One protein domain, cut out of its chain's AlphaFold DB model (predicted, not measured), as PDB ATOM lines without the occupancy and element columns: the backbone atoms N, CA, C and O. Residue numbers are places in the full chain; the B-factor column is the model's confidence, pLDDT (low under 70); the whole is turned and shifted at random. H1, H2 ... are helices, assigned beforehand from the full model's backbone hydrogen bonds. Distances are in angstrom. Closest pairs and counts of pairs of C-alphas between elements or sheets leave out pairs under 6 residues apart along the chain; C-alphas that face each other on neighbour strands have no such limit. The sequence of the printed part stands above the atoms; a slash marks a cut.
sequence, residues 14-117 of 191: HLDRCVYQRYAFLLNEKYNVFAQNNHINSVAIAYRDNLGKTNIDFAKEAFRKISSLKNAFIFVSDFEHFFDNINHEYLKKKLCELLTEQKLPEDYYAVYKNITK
ATOM      1  N   HIS A  14      26.710 103.492  19.972       83.06
ATOM      2  CA  HIS A  14      25.314 103.202  19.623       83.06
ATOM      3  C   HIS A  14      24.923 103.714  18.228       83.06
ATOM      4  O   HIS A  14      24.155 103.045  17.540       83.06
ATOM      5  N   LEU A  15      25.460 104.864  17.807       87.12
ATOM      6  CA  LEU A  15      25.208 105.426  16.478       87.12
ATOM      7  C   LEU A  15      25.928 104.631  15.387       87.12
ATOM      8  O   LEU A  15      25.300 104.272  14.392       87.12
ATOM      9  N   ASP A  16      27.202 104.286  15.597       89.56
ATOM     10  CA  ASP A  16      27.961 103.463  14.647       89.56
ATOM     11  C   ASP A  16      27.295 102.099  14.458       89.56
ATOM     12  O   ASP A  16      27.177 101.620  13.333       89.56
ATOM     13  N   ARG A  17      26.762 101.507  15.535       90.56
ATOM     14  CA  ARG A  17      25.980 100.268  15.468       90.56
ATOM     15  C   ARG A  17      24.803 100.391  14.502       90.56
ATOM     16  O   ARG A  17      24.592  99.481  13.708       90.56
ATOM     17  N   CYS A  18      24.040 101.485  14.554       94.25
ATOM     18  CA  CYS A  18      22.908 101.702  13.647       94.25
ATOM     19  C   CYS A  18      23.368 101.812  12.187       94.25
ATOM     20  O   CYS A  18      22.748 101.221  11.301       94.25
ATOM     21  N   VAL A  19      24.480 102.513  11.938       95.31
ATOM     22  CA  VAL A  19      25.093 102.587  10.604       95.31
ATOM     23  C   VAL A  19      25.504 101.189  10.142       95.31
ATOM     24  O   VAL A  19      25.069 100.740   9.087       95.31
ATOM     25  N   TYR A  20      26.261 100.446  10.949       95.12
ATOM     26  CA  TYR A  20      26.711  99.099  10.596       95.12
ATOM     27  C   TYR A  20      25.550  98.138  10.353       95.12
ATOM     28  O   TYR A  20      25.593  97.388   9.387       95.12
ATOM     29  N   GLN A  21      24.484  98.199  11.153       95.75
ATOM     30  CA  GLN A  21      23.279  97.395  10.931       95.75
ATOM     31  C   GLN A  21      22.615  97.710   9.590       95.75
ATOM     32  O   GLN A  21      22.235  96.790   8.867       95.75
ATOM     33  N   ARG A  22      22.515  98.993   9.220       97.19
ATOM     34  CA  ARG A  22      21.956  99.395   7.926       97.19
ATOM     35  C   ARG A  22      22.777  98.842   6.763       97.19
ATOM     36  O   ARG A  22      22.201  98.265   5.848       97.19
ATOM     37  N   TYR A  23      24.098  98.999   6.793       97.56
ATOM     38  CA  TYR A  23      24.956  98.511   5.709       97.56
ATOM     39  C   TYR A  23      25.078  96.988   5.689       97.56
ATOM     40  O   TYR A  23      25.152  96.415   4.608       97.56
ATOM     41  N   ALA A  24      25.032  96.326   6.848       96.31
ATOM     42  CA  ALA A  24      24.959  94.871   6.927       96.31
ATOM     43  C   ALA A  24      23.696  94.350   6.235       96.31
ATOM     44  O   ALA A  24      23.796  93.451   5.410       96.31
ATOM     45  N   PHE A  25      22.536  94.967   6.488       97.00
ATOM     46  CA  PHE A  25      21.289  94.624   5.801       97.00
ATOM     47  C   PHE A  25      21.400  94.801   4.279       97.00
ATOM     48  O   PHE A  25      21.128  93.871   3.525       97.00
ATOM     49  N   LEU A  26      21.864  95.969   3.814       97.44
ATOM     50  CA  LEU A  26      21.993  96.251   2.377       97.44
ATOM     51  C   LEU A  26      22.962  95.291   1.666       97.44
ATOM     52  O   LEU A  26      22.705  94.872   0.537       97.44
ATOM     53  N   LEU A  27      24.076  94.950   2.318       97.25
ATOM     54  CA  LEU A  27      25.043  93.991   1.791       97.25
ATOM     55  C   LEU A  27      24.496  92.562   1.822       97.25
ATOM     56  O   LEU A  27      24.711  91.843   0.849       97.25
ATOM     57  N   ASN A  28      23.773  92.163   2.874       96.19
ATOM     58  CA  ASN A  28      23.158  90.838   2.972       96.19
ATOM     59  C   ASN A  28      22.176  90.586   1.834       96.19
ATOM     60  O   ASN A  28      22.254  89.533   1.210       96.19
ATOM     61  N   GLU A  29      21.319  91.553   1.500       96.25
ATOM     62  CA  GLU A  29      20.361  91.408   0.396       96.25
ATOM     63  C   GLU A  29      21.070  91.086  -0.928       96.25
ATOM     64  O   GLU A  29      20.723  90.133  -1.628       96.25
ATOM     65  N   LYS A  30      22.142  91.824  -1.244       96.94
ATOM     66  CA  LYS A  30      22.949  91.575  -2.448       96.94
ATOM     67  C   LYS A  30      23.719  90.257  -2.358       96.94
ATOM     68  O   LYS A  30      23.778  89.501  -3.328       96.94
ATOM     69  N   TYR A  31      24.308  89.973  -1.199       97.31
ATOM     70  CA  TYR A  31      25.105  88.772  -0.987       97.31
ATOM     71  C   TYR A  31      24.255  87.504  -1.030       97.31
ATOM     72  O   TYR A  31      24.714  86.497  -1.551       97.31
ATOM     73  N   ASN A  32      23.006  87.545  -0.569       96.25
ATOM     74  CA  ASN A  32      22.091  86.413  -0.624       96.25
ATOM     75  C   ASN A  32      21.807  85.986  -2.069       96.25
ATOM     76  O   ASN A  32      21.891  84.793  -2.372       96.25
ATOM     77  N   VAL A  33      21.573  86.951  -2.965       96.38
ATOM     78  CA  VAL A  33      21.427  86.699  -4.407       96.38
ATOM     79  C   VAL A  33      22.723  86.135  -4.989       96.38
ATOM     80  O   VAL A  33      22.712  85.087  -5.636       96.38
ATOM     81  N   PHE A  34      23.860  86.787  -4.719       96.88
ATOM     82  CA  PHE A  34      25.166  86.323  -5.190       96.88
ATOM     83  C   PHE A  34      25.458  84.883  -4.742       96.88
ATOM     84  O   PHE A  34      25.859  84.039  -5.542       96.88
ATOM     85  N   ALA A  35      25.226  84.585  -3.469       96.38
ATOM     86  CA  ALA A  35      25.525  83.301  -2.865       96.38
ATOM     87  C   ALA A  35      24.590  82.187  -3.349       96.38
ATOM     88  O   ALA A  35      25.021  81.040  -3.466       96.38
ATOM     89  N   GLN A  36      23.338  82.508  -3.680       95.12
ATOM     90  CA  GLN A  36      22.438  81.568  -4.339       95.12
ATOM     91  C   GLN A  36      22.927  81.232  -5.754       95.12
ATOM     92  O   GLN A  36      23.066  80.055  -6.083       95.12
ATOM     93  N   ASN A  37      23.258  82.250  -6.552       96.38
ATOM     94  CA  ASN A  37      23.687  82.078  -7.945       96.38
ATOM     95  C   ASN A  37      25.036  81.359  -8.083       96.38
ATOM     96  O   ASN A  37      25.296  80.734  -9.104       96.38
ATOM     97  N   ASN A  38      25.886  81.429  -7.056       96.12
ATOM     98  CA  ASN A  38      27.208  80.796  -7.034       96.12
ATOM     99  C   ASN A  38      27.253  79.524  -6.170       96.12
ATOM    100  O   ASN A  38      28.335  79.073  -5.801       96.12
ATOM    101  N   HIS A  39      26.097  78.958  -5.802       94.75
ATOM    102  CA  HIS A  39      25.991  77.743  -4.982       94.75
ATOM    103  C   HIS A  39      26.729  77.809  -3.631       94.75
ATOM    104  O   HIS A  39      27.073  76.787  -3.050       94.75
ATOM    105  N   ILE A  40      26.935  79.002  -3.076       95.50
ATOM    106  CA  ILE A  40      27.545  79.181  -1.752       95.50
ATOM    107  C   ILE A  40      26.563  78.753  -0.651       95.50
ATOM    108  O   ILE A  40      26.983  78.248   0.387       95.50
ATOM    109  N   ASN A  41      25.251  78.890  -0.885       93.56
ATOM    110  CA  ASN A  41      24.205  78.513   0.078       93.56
ATOM    111  C   ASN A  41      24.192  77.015   0.428       93.56
ATOM    112  O   ASN A  41      23.603  76.647   1.440       93.56
ATOM    113  N   SER A  42      24.806  76.151  -0.387       89.00
ATOM    114  CA  SER A  42      24.909  74.717  -0.089       89.00
ATOM    115  C   SER A  42      26.088  74.371   0.824       89.00
ATOM    116  O   SER A  42      26.170  73.238   1.290       89.00
ATOM    117  N   VAL A  43      26.993  75.323   1.082       90.69
ATOM    118  CA  VAL A  43      28.234  75.090   1.837       90.69
ATOM    119  C   VAL A  43      28.343  76.021   3.043       90.69
ATOM    120  O   VAL A  43      28.571  75.564   4.161       90.69
ATOM    121  N   ALA A  44      28.186  77.330   2.844       92.50
ATOM    122  CA  ALA A  44      28.380  78.323   3.894       92.50
ATOM    123  C   ALA A  44      27.069  78.614   4.636       92.50
ATOM    124  O   ALA A  44      26.133  79.183   4.071       92.50
ATOM    125  N   ILE A  45      27.037  78.261   5.923       92.06
ATOM    126  CA  ILE A  45      25.833  78.344   6.766       92.06
ATOM    127  C   ILE A  45      25.851  79.514   7.760       92.06
ATOM    128  O   ILE A  45      24.799  79.992   8.177       92.06
ATOM    129  N   ALA A  46      27.037  79.981   8.158       89.81
ATOM    130  CA  ALA A  46      27.181  80.978   9.215       89.81
ATOM    131  C   ALA A  46      26.728  82.373   8.758       89.81
ATOM    132  O   ALA A  46      27.015  82.789   7.636       89.81
ATOM    133  N   TYR A  47      26.068  83.106   9.661       88.81
ATOM    134  CA  TYR A  47      25.597  84.485   9.453       88.81
ATOM    135  C   TYR A  47      24.633  84.675   8.265       88.81
ATOM    136  O   TYR A  47      24.514  85.779   7.738       88.81
ATOM    137  N   ARG A  48      23.930  83.614   7.850       90.38
ATOM    138  CA  ARG A  48      22.928  83.654   6.775       90.38
ATOM    139  C   ARG A  48      21.515  83.731   7.348       90.38
ATOM    140  O   ARG A  48      21.126  82.884   8.146       90.38
ATOM    141  N   ASP A  49      20.742  84.714   6.906       89.69
ATOM    142  CA  ASP A  49      19.343  84.931   7.301       89.69
ATOM    143  C   ASP A  49      18.329  84.321   6.313       89.69
ATOM    144  O   ASP A  49      17.167  84.126   6.657       89.69
ATOM    145  N   ASN A  50      18.770  83.938   5.112       92.25
ATOM    146  CA  ASN A  50      17.908  83.447   4.034       92.25
ATOM    147  C   ASN A  50      17.752  81.915   3.966       92.25
ATOM    148  O   ASN A  50      17.063  81.417   3.078       92.25
ATOM    149  N   LEU A  51      18.417  81.153   4.843       93.00
ATOM    150  CA  LEU A  51      18.422  79.684   4.769       93.00
ATOM    151  C   LEU A  51      17.262  79.025   5.526       93.00
ATOM    152  O   LEU A  51      16.988  77.849   5.295       93.00
ATOM    153  N   GLY A  52      16.608  79.743   6.449       92.62
ATOM    154  CA  GLY A  52      15.496  79.213   7.253       92.62
ATOM    155  C   GLY A  52      15.856  78.000   8.124       92.62
ATOM    156  O   GLY A  52      14.970  77.266   8.550       92.62
ATOM    157  N   LYS A  53      17.151  77.770   8.363       92.31
ATOM    158  CA  LYS A  53      17.706  76.633   9.105       92.31
ATOM    159  C   LYS A  53      18.558  77.127  10.266       92.31
ATOM    160  O   LYS A  53      19.219  78.160  10.176       92.31
ATOM    161  N   THR A  54      18.576  76.353  11.338       93.19
ATOM    162  CA  THR A  54      19.432  76.574  12.505       93.19
ATOM    163  C   THR A  54      20.680  75.692  12.447       93.19
ATOM    164  O   THR A  54      20.754  74.736  11.673       93.19
ATOM    165  N   ASN A  55      21.652  75.940  13.330       93.00
ATOM    166  CA  ASN A  55      22.831  75.073  13.471       93.00
ATOM    167  C   ASN A  55      22.463  73.604  13.758       93.00
ATOM    168  O   ASN A  55      23.199  72.701  13.364       93.00
ATOM    169  N   ILE A  56      21.320  73.353  14.407       95.50
ATOM    170  CA  ILE A  56      20.832  72.000  14.703       95.50
ATOM    171  C   ILE A  56      20.411  71.288  13.411       95.50
ATOM    172  O   ILE A  56      20.736  70.115  13.219       95.50
ATOM    173  N   ASP A  57      19.739  71.997  12.502       94.88
ATOM    174  CA  ASP A  57      19.312  71.449  11.212       94.88
ATOM    175  C   ASP A  57      20.516  71.051  10.354       94.88
ATOM    176  O   ASP A  57      20.556  69.943   9.815       94.88
ATOM    177  N   PHE A  58      21.533  71.917  10.287       93.75
ATOM    178  CA  PHE A  58      22.767  71.642   9.547       93.75
ATOM    179  C   PHE A  58      23.562  70.478  10.147       93.75
ATOM    180  O   PHE A  58      24.025  69.610   9.410       93.75
ATOM    181  N   ALA A  59      23.671  70.401  11.478       94.75
ATOM    182  CA  ALA A  59      24.327  69.275  12.140       94.75
ATOM    183  C   ALA A  59      23.609  67.951  11.831       94.75
ATOM    184  O   ALA A  59      24.243  66.959  11.473       94.75
ATOM    185  N   LYS A  60      22.272  67.939  11.896       96.06
ATOM    186  CA  LYS A  60      21.456  66.767  11.552       96.06
ATOM    187  C   LYS A  60      21.646  66.336  10.098       96.06
ATOM    188  O   LYS A  60      21.711  65.138   9.828       96.06
ATOM    189  N   GLU A  61      21.727  67.285   9.169       94.00
ATOM    190  CA  GLU A  61      22.001  67.018   7.755       94.00
ATOM    191  C   GLU A  61      23.386  66.386   7.558       94.00
ATOM    192  O   GLU A  61      23.494  65.343   6.908       94.00
ATOM    193  N   ALA A  62      24.417  66.944   8.199       93.69
ATOM    194  CA  ALA A  62      25.773  66.402   8.166       93.69
ATOM    195  C   ALA A  62      25.831  64.973   8.732       93.69
ATOM    196  O   ALA A  62      26.350  64.073   8.069       93.69
ATOM    197  N   PHE A  63      25.237  64.723   9.905       94.50
ATOM    198  CA  PHE A  63      25.208  63.385  10.505       94.50
ATOM    199  C   PHE A  63      24.459  62.377   9.639       94.50
ATOM    200  O   PHE A  63      24.971  61.287   9.399       94.50
ATOM    201  N   ARG A  64      23.288  62.742   9.102       95.88
ATOM    202  CA  ARG A  64      22.549  61.881   8.163       95.88
ATOM    203  C   ARG A  64      23.387  61.538   6.940       95.88
ATOM    204  O   ARG A  64      23.387  60.384   6.511       95.88
ATOM    205  N   LYS A  65      24.109  62.517   6.388       94.19
ATOM    206  CA  LYS A  65      24.981  62.287   5.239       94.19
ATOM    207  C   LYS A  65      26.104  61.319   5.591       94.19
ATOM    208  O   LYS A  65      26.287  60.355   4.855       94.19
ATOM    209  N   ILE A  66      26.780  61.517   6.720       95.25
ATOM    210  CA  ILE A  66      27.836  60.617   7.204       95.25
ATOM    211  C   ILE A  66      27.292  59.196   7.388       95.25
ATOM    212  O   ILE A  66      27.868  58.261   6.845       95.25
ATOM    213  N   SER A  67      26.149  59.026   8.062       94.88
ATOM    214  CA  SER A  67      25.537  57.709   8.289       94.88
ATOM    215  C   SER A  67      25.101  56.996   7.006       94.88
ATOM    216  O   SER A  67      25.016  55.774   6.991       94.88
ATOM    217  N   SER A  68      24.810  57.737   5.931       96.44
ATOM    218  CA  SER A  68      24.454  57.149   4.630       96.44
ATOM    219  C   SER A  68      25.659  56.625   3.838       96.44
ATOM    220  O   SER A  68      25.487  55.870   2.882       96.44
ATOM    221  N   LEU A  69      26.878  57.035   4.200       95.81
ATOM    222  CA  LEU A  69      28.102  56.640   3.514       95.81
ATOM    223  C   LEU A  69      28.650  55.350   4.132       95.81
ATOM    224  O   LEU A  69      28.831  55.259   5.341       95.81
ATOM    225  N   LYS A  70      28.977  54.361   3.292       94.06
ATOM    226  CA  LYS A  70      29.596  53.102   3.745       94.06
ATOM    227  C   LYS A  70      30.972  53.332   4.381       94.06
ATOM    228  O   LYS A  70      31.300  52.696   5.372       94.06
ATOM    229  N   ASN A  71      31.759  54.230   3.789       93.88
ATOM    230  CA  ASN A  71      33.057  54.690   4.276       93.88
ATOM    231  C   ASN A  71      33.115  56.210   4.088       93.88
ATOM    232  O   ASN A  71      32.670  56.708   3.052       93.88
ATOM    233  N   ALA A  72      33.672  56.946   5.050       93.06
ATOM    234  CA  ALA A  72      33.790  58.400   4.982       93.06
ATOM    235  C   ALA A  72      35.119  58.879   5.579       93.06
ATOM    236  O   ALA A  72      35.578  58.346   6.587       93.06
ATOM    237  N   PHE A  73      35.696  59.920   4.977       93.75
ATOM    238  CA  PHE A  73      36.793  60.697   5.553       93.75
ATOM    239  C   PHE A  73      36.257  62.060   5.980       93.75
ATOM    240  O   PHE A  73      35.544  62.712   5.216       93.75
ATOM    241  N   ILE A  74      36.595  62.482   7.197       92.12
ATOM    242  CA  ILE A  74      36.164  63.761   7.758       92.12
ATOM    243  C   ILE A  74      37.406  64.618   7.974       92.12
ATOM    244  O   ILE A  74      38.300  64.242   8.730       92.12
ATOM    245  N   PHE A  75      37.439  65.774   7.318       93.31
ATOM    246  CA  PHE A  75      38.466  66.786   7.524       93.31
ATOM    247  C   PHE A  75      37.924  67.853   8.465       93.31
ATOM    248  O   PHE A  75      36.882  68.451   8.198       93.31
ATOM    249  N   VAL A  76      38.641  68.089   9.560       92.50
ATOM    250  CA  VAL A  76      38.338  69.154  10.514       92.50
ATOM    251  C   VAL A  76      39.499  70.132  10.477       92.50
ATOM    252  O   VAL A  76      40.645  69.744  10.694       92.50
ATOM    253  N   SER A  77      39.197  71.387  10.168       89.81
ATOM    254  CA  SER A  77      40.162  72.481  10.134       89.81
ATOM    255  C   SER A  77      39.534  73.705  10.783       89.81
ATOM    256  O   SER A  77      38.324  73.906  10.665       89.81
ATOM    257  N   ASP A  78      40.356  74.503  11.455       88.56
ATOM    258  CA  ASP A  78      39.959  75.768  12.063       88.56
ATOM    259  C   ASP A  78      40.910  76.881  11.612       88.56
ATOM    260  O   ASP A  78      42.089  76.638  11.341       88.56
ATOM    261  N   PHE A  79      40.388  78.102  11.510       85.81
ATOM    262  CA  PHE A  79      41.164  79.275  11.126       85.81
ATOM    263  C   PHE A  79      41.544  80.067  12.371       85.81
ATOM    264  O   PHE A  79      40.692  80.658  13.037       85.81
ATOM    265  N   GLU A  80      42.839  80.157  12.650       82.94
ATOM    266  CA  GLU A  80      43.324  81.001  13.733       82.94
ATOM    267  C   GLU A  80      43.170  82.486  13.363       82.94
ATOM    268  O   GLU A  80      43.570  82.920  12.280       82.94
ATOM    269  N   HIS A  81      42.587  83.281  14.266       80.94
ATOM    270  CA  HIS A  81      42.519  84.741  14.135       80.94
ATOM    271  C   HIS A  81      41.927  85.250  12.798       80.94
ATOM    272  O   HIS A  81      42.373  86.264  12.263       80.94
ATOM    273  N   PHE A  82      40.895  84.581  12.258       84.00
ATOM    274  CA  PHE A  82      40.320  84.871  10.928       84.00
ATOM    275  C   PHE A  82      40.088  86.367  10.647       84.00
ATOM    276  O   PHE A  82      40.560  86.890   9.640       84.00
ATOM    277  N   PHE A  83      39.384  87.071  11.541       82.69
ATOM    278  CA  PHE A  83      39.059  88.490  11.351       82.69
ATOM    279  C   PHE A  83      40.267  89.418  11.507       82.69
ATOM    280  O   PHE A  83      40.280  90.493  10.916       82.69
ATOM    281  N   ASP A  84      41.272  89.016  12.285       81.69
ATOM    282  CA  ASP A  84      42.481  89.816  12.498       81.69
ATOM    283  C   ASP A  84      43.435  89.722  11.299       81.69
ATOM    284  O   ASP A  84      44.182  90.662  11.027       81.69
ATOM    285  N   ASN A  85      43.363  88.609  10.563       85.12
ATOM    286  CA  ASN A  85      44.253  88.274   9.452       85.12
ATOM    287  C   ASN A  85      43.591  88.413   8.071       85.12
ATOM    288  O   ASN A  85      44.183  88.042   7.055       85.12
ATOM    289  N   ILE A  86      42.360  88.928   7.999       88.31
ATOM    290  CA  ILE A  86      41.656  89.063   6.725       88.31
ATOM    291  C   ILE A  86      42.354  90.101   5.831       88.31
ATOM    292  O   ILE A  86      42.630  91.231   6.237       88.31
ATOM    293  N   ASN A  87      42.638  89.740   4.577       91.12
ATOM    294  CA  ASN A  87      43.249  90.675   3.636       91.12
ATOM    295  C   ASN A  87      42.238  91.771   3.256       91.12
ATOM    296  O   ASN A  87      41.266  91.537   2.536       91.12
ATOM    297  N   HIS A  88      42.497  92.988   3.726       91.25
ATOM    298  CA  HIS A  88      41.640  94.151   3.522       91.25
ATOM    299  C   HIS A  88      41.521  94.570   2.049       91.25
ATOM    300  O   HIS A  88      40.428  94.900   1.590       91.25
ATOM    301  N   GLU A  89      42.600  94.506   1.267       93.94
ATOM    302  CA  GLU A  89      42.542  94.826  -0.166       93.94
ATOM    303  C   GLU A  89      41.658  93.835  -0.921       93.94
ATOM    304  O   GLU A  89      40.816  94.234  -1.732       93.94
ATOM    305  N   TYR A  90      41.789  92.550  -0.590       95.56
ATOM    306  CA  TYR A  90      40.935  91.500  -1.127       95.56
ATOM    307  C   TYR A  90      39.472  91.703  -0.721       95.56
ATOM    308  O   TYR A  90      38.592  91.672  -1.580       95.56
ATOM    309  N   LEU A  91      39.203  91.986   0.559       95.69
ATOM    310  CA  LEU A  91      37.854  92.268   1.054       95.69
ATOM    311  C   LEU A  91      37.219  93.448   0.305       95.69
ATOM    312  O   LEU A  91      36.086  93.349  -0.161       95.69
ATOM    313  N   LYS A  92      37.961  94.548   0.129       96.50
ATOM    314  CA  LYS A  92      37.497  95.714  -0.629       96.50
ATOM    315  C   LYS A  92      37.175  95.354  -2.078       96.50
ATOM    316  O   LYS A  92      36.130  95.762  -2.578       96.50
ATOM    317  N   LYS A  93      38.044  94.582  -2.739       97.31
ATOM    318  CA  LYS A  93      37.816  94.102  -4.108       97.31
ATOM    319  C   LYS A  93      36.535  93.269  -4.195       97.31
ATOM    320  O   LYS A  93      35.730  93.500  -5.088       97.31
ATOM    321  N   LYS A  94      36.308  92.355  -3.248       96.94
ATOM    322  CA  LYS A  94      35.090  91.530  -3.207       96.94
ATOM    323  C   LYS A  94      33.822  92.331  -2.945       96.94
ATOM    324  O   LYS A  94      32.795  92.022  -3.539       96.94
ATOM    325  N   LEU A  95      33.889  93.389  -2.138       97.62
ATOM    326  CA  LEU A  95      32.758  94.306  -1.987       97.62
ATOM    327  C   LEU A  95      32.465  95.073  -3.286       97.62
ATOM    328  O   LEU A  95      31.303  95.184  -3.658       97.62
ATOM    329  N   CYS A  96      33.489  95.552  -3.999       97.94
ATOM    330  CA  CYS A  96      33.312  96.158  -5.325       97.94
ATOM    331  C   CYS A  96      32.638  95.187  -6.309       97.94
ATOM    332  O   CYS A  96      31.649  95.545  -6.941       97.94
ATOM    333  N   GLU A  97      33.130  93.943  -6.389       97.00
ATOM    334  CA  GLU A  97      32.540  92.891  -7.231       97.00
ATOM    335  C   GLU A  97      31.069  92.630  -6.868       97.00
ATOM    336  O   GLU A  97      30.219  92.599  -7.754       97.00
ATOM    337  N   LEU A  98      30.743  92.513  -5.574       97.75
ATOM    338  CA  LEU A  98      29.372  92.292  -5.101       97.75
ATOM    339  C   LEU A  98      28.431  93.454  -5.451       97.75
ATOM    340  O   LEU A  98      27.265  93.242  -5.783       97.75
ATOM    341  N   LEU A  99      28.926  94.690  -5.354       97.19
ATOM    342  CA  LEU A  99      28.162  95.889  -5.689       97.19
ATOM    343  C   LEU A  99      28.096  96.142  -7.202       97.19
ATOM    344  O   LEU A  99      27.278  96.950  -7.622       97.19
ATOM    345  N   THR A 100      28.880  95.413  -8.007       96.62
ATOM    346  CA  THR A 100      29.069  95.656  -9.451       96.62
ATOM    347  C   THR A 100      29.636  97.056  -9.728       96.62
ATOM    348  O   THR A 100      29.275  97.720 -10.693       96.62
ATOM    349  N   GLU A 101      30.552  97.508  -8.870       96.62
ATOM    350  CA  GLU A 101      31.158  98.841  -8.925       96.62
ATOM    351  C   GLU A 101      32.670  98.742  -9.139       96.62
ATOM    352  O   GLU A 101      33.336  97.884  -8.561       96.62
ATOM    353  N   GLN A 102      33.264  99.655  -9.914       96.06
ATOM    354  CA  GLN A 102      34.729  99.690 -10.081       96.06
ATOM    355  C   GLN A 102      35.447 100.128  -8.794       96.06
ATOM    356  O   GLN A 102      36.582  99.730  -8.516       96.06
ATOM    357  N   LYS A 103      34.781 100.953  -7.985       96.25
ATOM    358  CA  LYS A 103      35.269 101.470  -6.707       96.25
ATOM    359  C   LYS A 103      34.104 101.531  -5.730       96.25
ATOM    360  O   LYS A 103      33.003 101.889  -6.121       96.25
ATOM    361  N   LEU A 104      34.368 101.244  -4.453       96.81
ATOM    362  CA  LEU A 104      33.368 101.426  -3.403       96.81
ATOM    363  C   LEU A 104      32.795 102.853  -3.436       96.81
ATOM    364  O   LEU A 104      33.597 103.799  -3.379       96.81
ATOM    365  N   PRO A 105      31.458 102.999  -3.468       97.25
ATOM    366  CA  PRO A 105      30.795 104.279  -3.252       97.25
ATOM    367  C   PRO A 105      31.262 104.929  -1.944       97.25
ATOM    368  O   PRO A 105      31.724 104.239  -1.030       97.25
ATOM    369  N   GLU A 106      31.201 106.257  -1.858       97.12
ATOM    370  CA  GLU A 106      31.821 107.010  -0.755       97.12
ATOM    371  C   GLU A 106      31.319 106.583   0.627       97.12
ATOM    372  O   GLU A 106      32.095 106.455   1.574       97.12
ATOM    373  N   ASP A 107      30.029 106.303   0.714       96.31
ATOM    374  CA  ASP A 107      29.307 105.909   1.911       96.31
ATOM    375  C   ASP A 107      29.674 104.472   2.353       96.31
ATOM    376  O   ASP A 107      30.071 104.256   3.503       96.31
ATOM    377  N   TYR A 108      29.721 103.506   1.426       97.25
ATOM    378  CA  TYR A 108      30.255 102.155   1.674       97.25
ATOM    379  C   TYR A 108      31.746 102.178   2.025       97.25
ATOM    380  O   TYR A 108      32.195 101.429   2.897       97.25
ATOM    381  N   TYR A 109      32.535 103.030   1.367       96.56
ATOM    382  CA  TYR A 109      33.956 103.171   1.660       96.56
ATOM    383  C   TYR A 109      34.187 103.738   3.062       96.56
ATOM    384  O   TYR A 109      35.103 103.281   3.747       96.56
ATOM    385  N   ALA A 110      33.357 104.683   3.514       94.81
ATOM    386  CA  ALA A 110      33.415 105.206   4.874       94.81
ATOM    387  C   ALA A 110      33.179 104.095   5.911       94.81
ATOM    388  O   ALA A 110      33.964 103.960   6.851       94.81
ATOM    389  N   VAL A 111      32.173 103.239   5.697       95.75
ATOM    390  CA  VAL A 111      31.895 102.081   6.566       95.75
ATOM    391  C   VAL A 111      33.039 101.073   6.541       95.75
ATOM    392  O   VAL A 111      33.557 100.704   7.595       95.75
ATOM    393  N   TYR A 112      33.492 100.676   5.349       94.88
ATOM    394  CA  TYR A 112      34.633  99.778   5.179       94.88
ATOM    395  C   TYR A 112      35.876 100.313   5.902       94.88
ATOM    396  O   TYR A 112      36.527  99.580   6.647       94.88
ATOM    397  N   LYS A 113      36.200 101.600   5.730       91.94
ATOM    398  CA  LYS A 113      37.348 102.247   6.375       91.94
ATOM    399  C   LYS A 113      37.199 102.241   7.895       91.94
ATOM    400  O   LYS A 113      38.178 101.957   8.574       91.94
ATOM    401  N   ASN A 114      36.011 102.528   8.421       89.44
ATOM    402  CA  ASN A 114      35.776 102.544   9.863       89.44
ATOM    403  C   ASN A 114      35.901 101.149  10.487       89.44
ATOM    404  O   ASN A 114      36.556 101.022  11.513       89.44
ATOM    405  N   ILE A 115      35.383 100.099   9.844       89.88
ATOM    406  CA  ILE A 115      35.500  98.717  10.346       89.88
ATOM    407  C   ILE A 115      36.943  98.201  10.246       89.88
ATOM    408  O   ILE A 115      37.429  97.528  11.149       89.88
ATOM    409  N   THR A 116      37.653  98.529   9.164       89.69
ATOM    410  CA  THR A 116      39.014  98.017   8.910       89.69
ATOM    411  C   THR A 116      40.127  98.829   9.571       89.69
ATOM    412  O   THR A 116      41.224  98.316   9.790       89.69
ATOM    413  N   LYS A 117      39.878 100.106   9.878       86.31
ATOM    414  CA  LYS A 117      40.847 101.045  10.468       86.31
ATOM    415  C   LYS A 117      40.258 101.749  11.692       86.31
ATOM    416  O   LYS A 117      40.345 102.973  11.818       86.31
TER     417      LYS A 117
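This is residues 14 to 117 of the 191 residues of an uncharacterized protein of Veillonella sp. CAG:933 (UniProt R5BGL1). Three helices make a loose head, and a long open loop of chain that holds a fourth helix reaches away from it: the long, kinked H1 has H4 packed across its first half and the end of H3 meeting it farther along, while H2 touches no helix and lies out in the loop. Residues 59 to 65 of H2, residues 67 to 73 and the returning stretch 75 to 82 stick out free. The printed part has 104 residues with four named helices, in the order H1, H2, H3, H4, and no named strand; the class is all helix. The whole is loose, with a radius of gyration of the C-alphas of 17.3 A, and elongated, spanning 54 by 31 by 28 A.

Start with H1, residues 14 to 37, and look near residue 30 for its kink of 29 degrees. H2, residues 55 to 68, is apart from H1. H3, residues 88 to 99, touches H1 with residues 98 to 99 alone, beside residues 30 to 34 of H1; the closest C-alphas, of Tyr 31 and Leu 98, are 6.9 A apart. These two helices run the same way at a steep tilt of 65 degrees. H4, residues 106 to 116, touches H1 at residues 19 to 23 of H1 alone, about perpendicular at 77 degrees; the closest C-alphas, of Tyr 20 and Val 111, are 7.2 A apart. H3 and H4 are close but not clearly touching, with the closest C-alphas, of His 88 and Thr 116, 7.1 A apart. They run opposite ways at a shallow tilt of 34.8 degrees, only just short of steep. H2 is apart from H3 and from H4. In H2, H3 and H4 every O i to N i+4 pair is within hydrogen-bond range; in H1, 18 of 20 are.

Find C-alpha 14 at (25.314, 103.202, 19.623); from there H1 runs 34.8 A to C-alpha 37 at (23.687, 82.078, -7.945). H2 goes from Asn 55 to Ser 68, 20.1 A. H3 goes from His 88 to Leu 99, 16.4 A. H4 goes from Glu 106 to Thr 116, 15.0 A, and ends with C-alpha 116 at (39.014, 98.017, 8.910).

The two C-alphas farthest apart, of Lys 70 and Glu 106, are 54.1 A from each other. The links from H1 to H2, of 17 residues, and from H2 to H3, of 19 residues, are long, and the link from H3 to H4, of 6 residues, is short. The printed part has no cut. The mean pLDDT of the printed part is 93.4, and no printed residue is under 70.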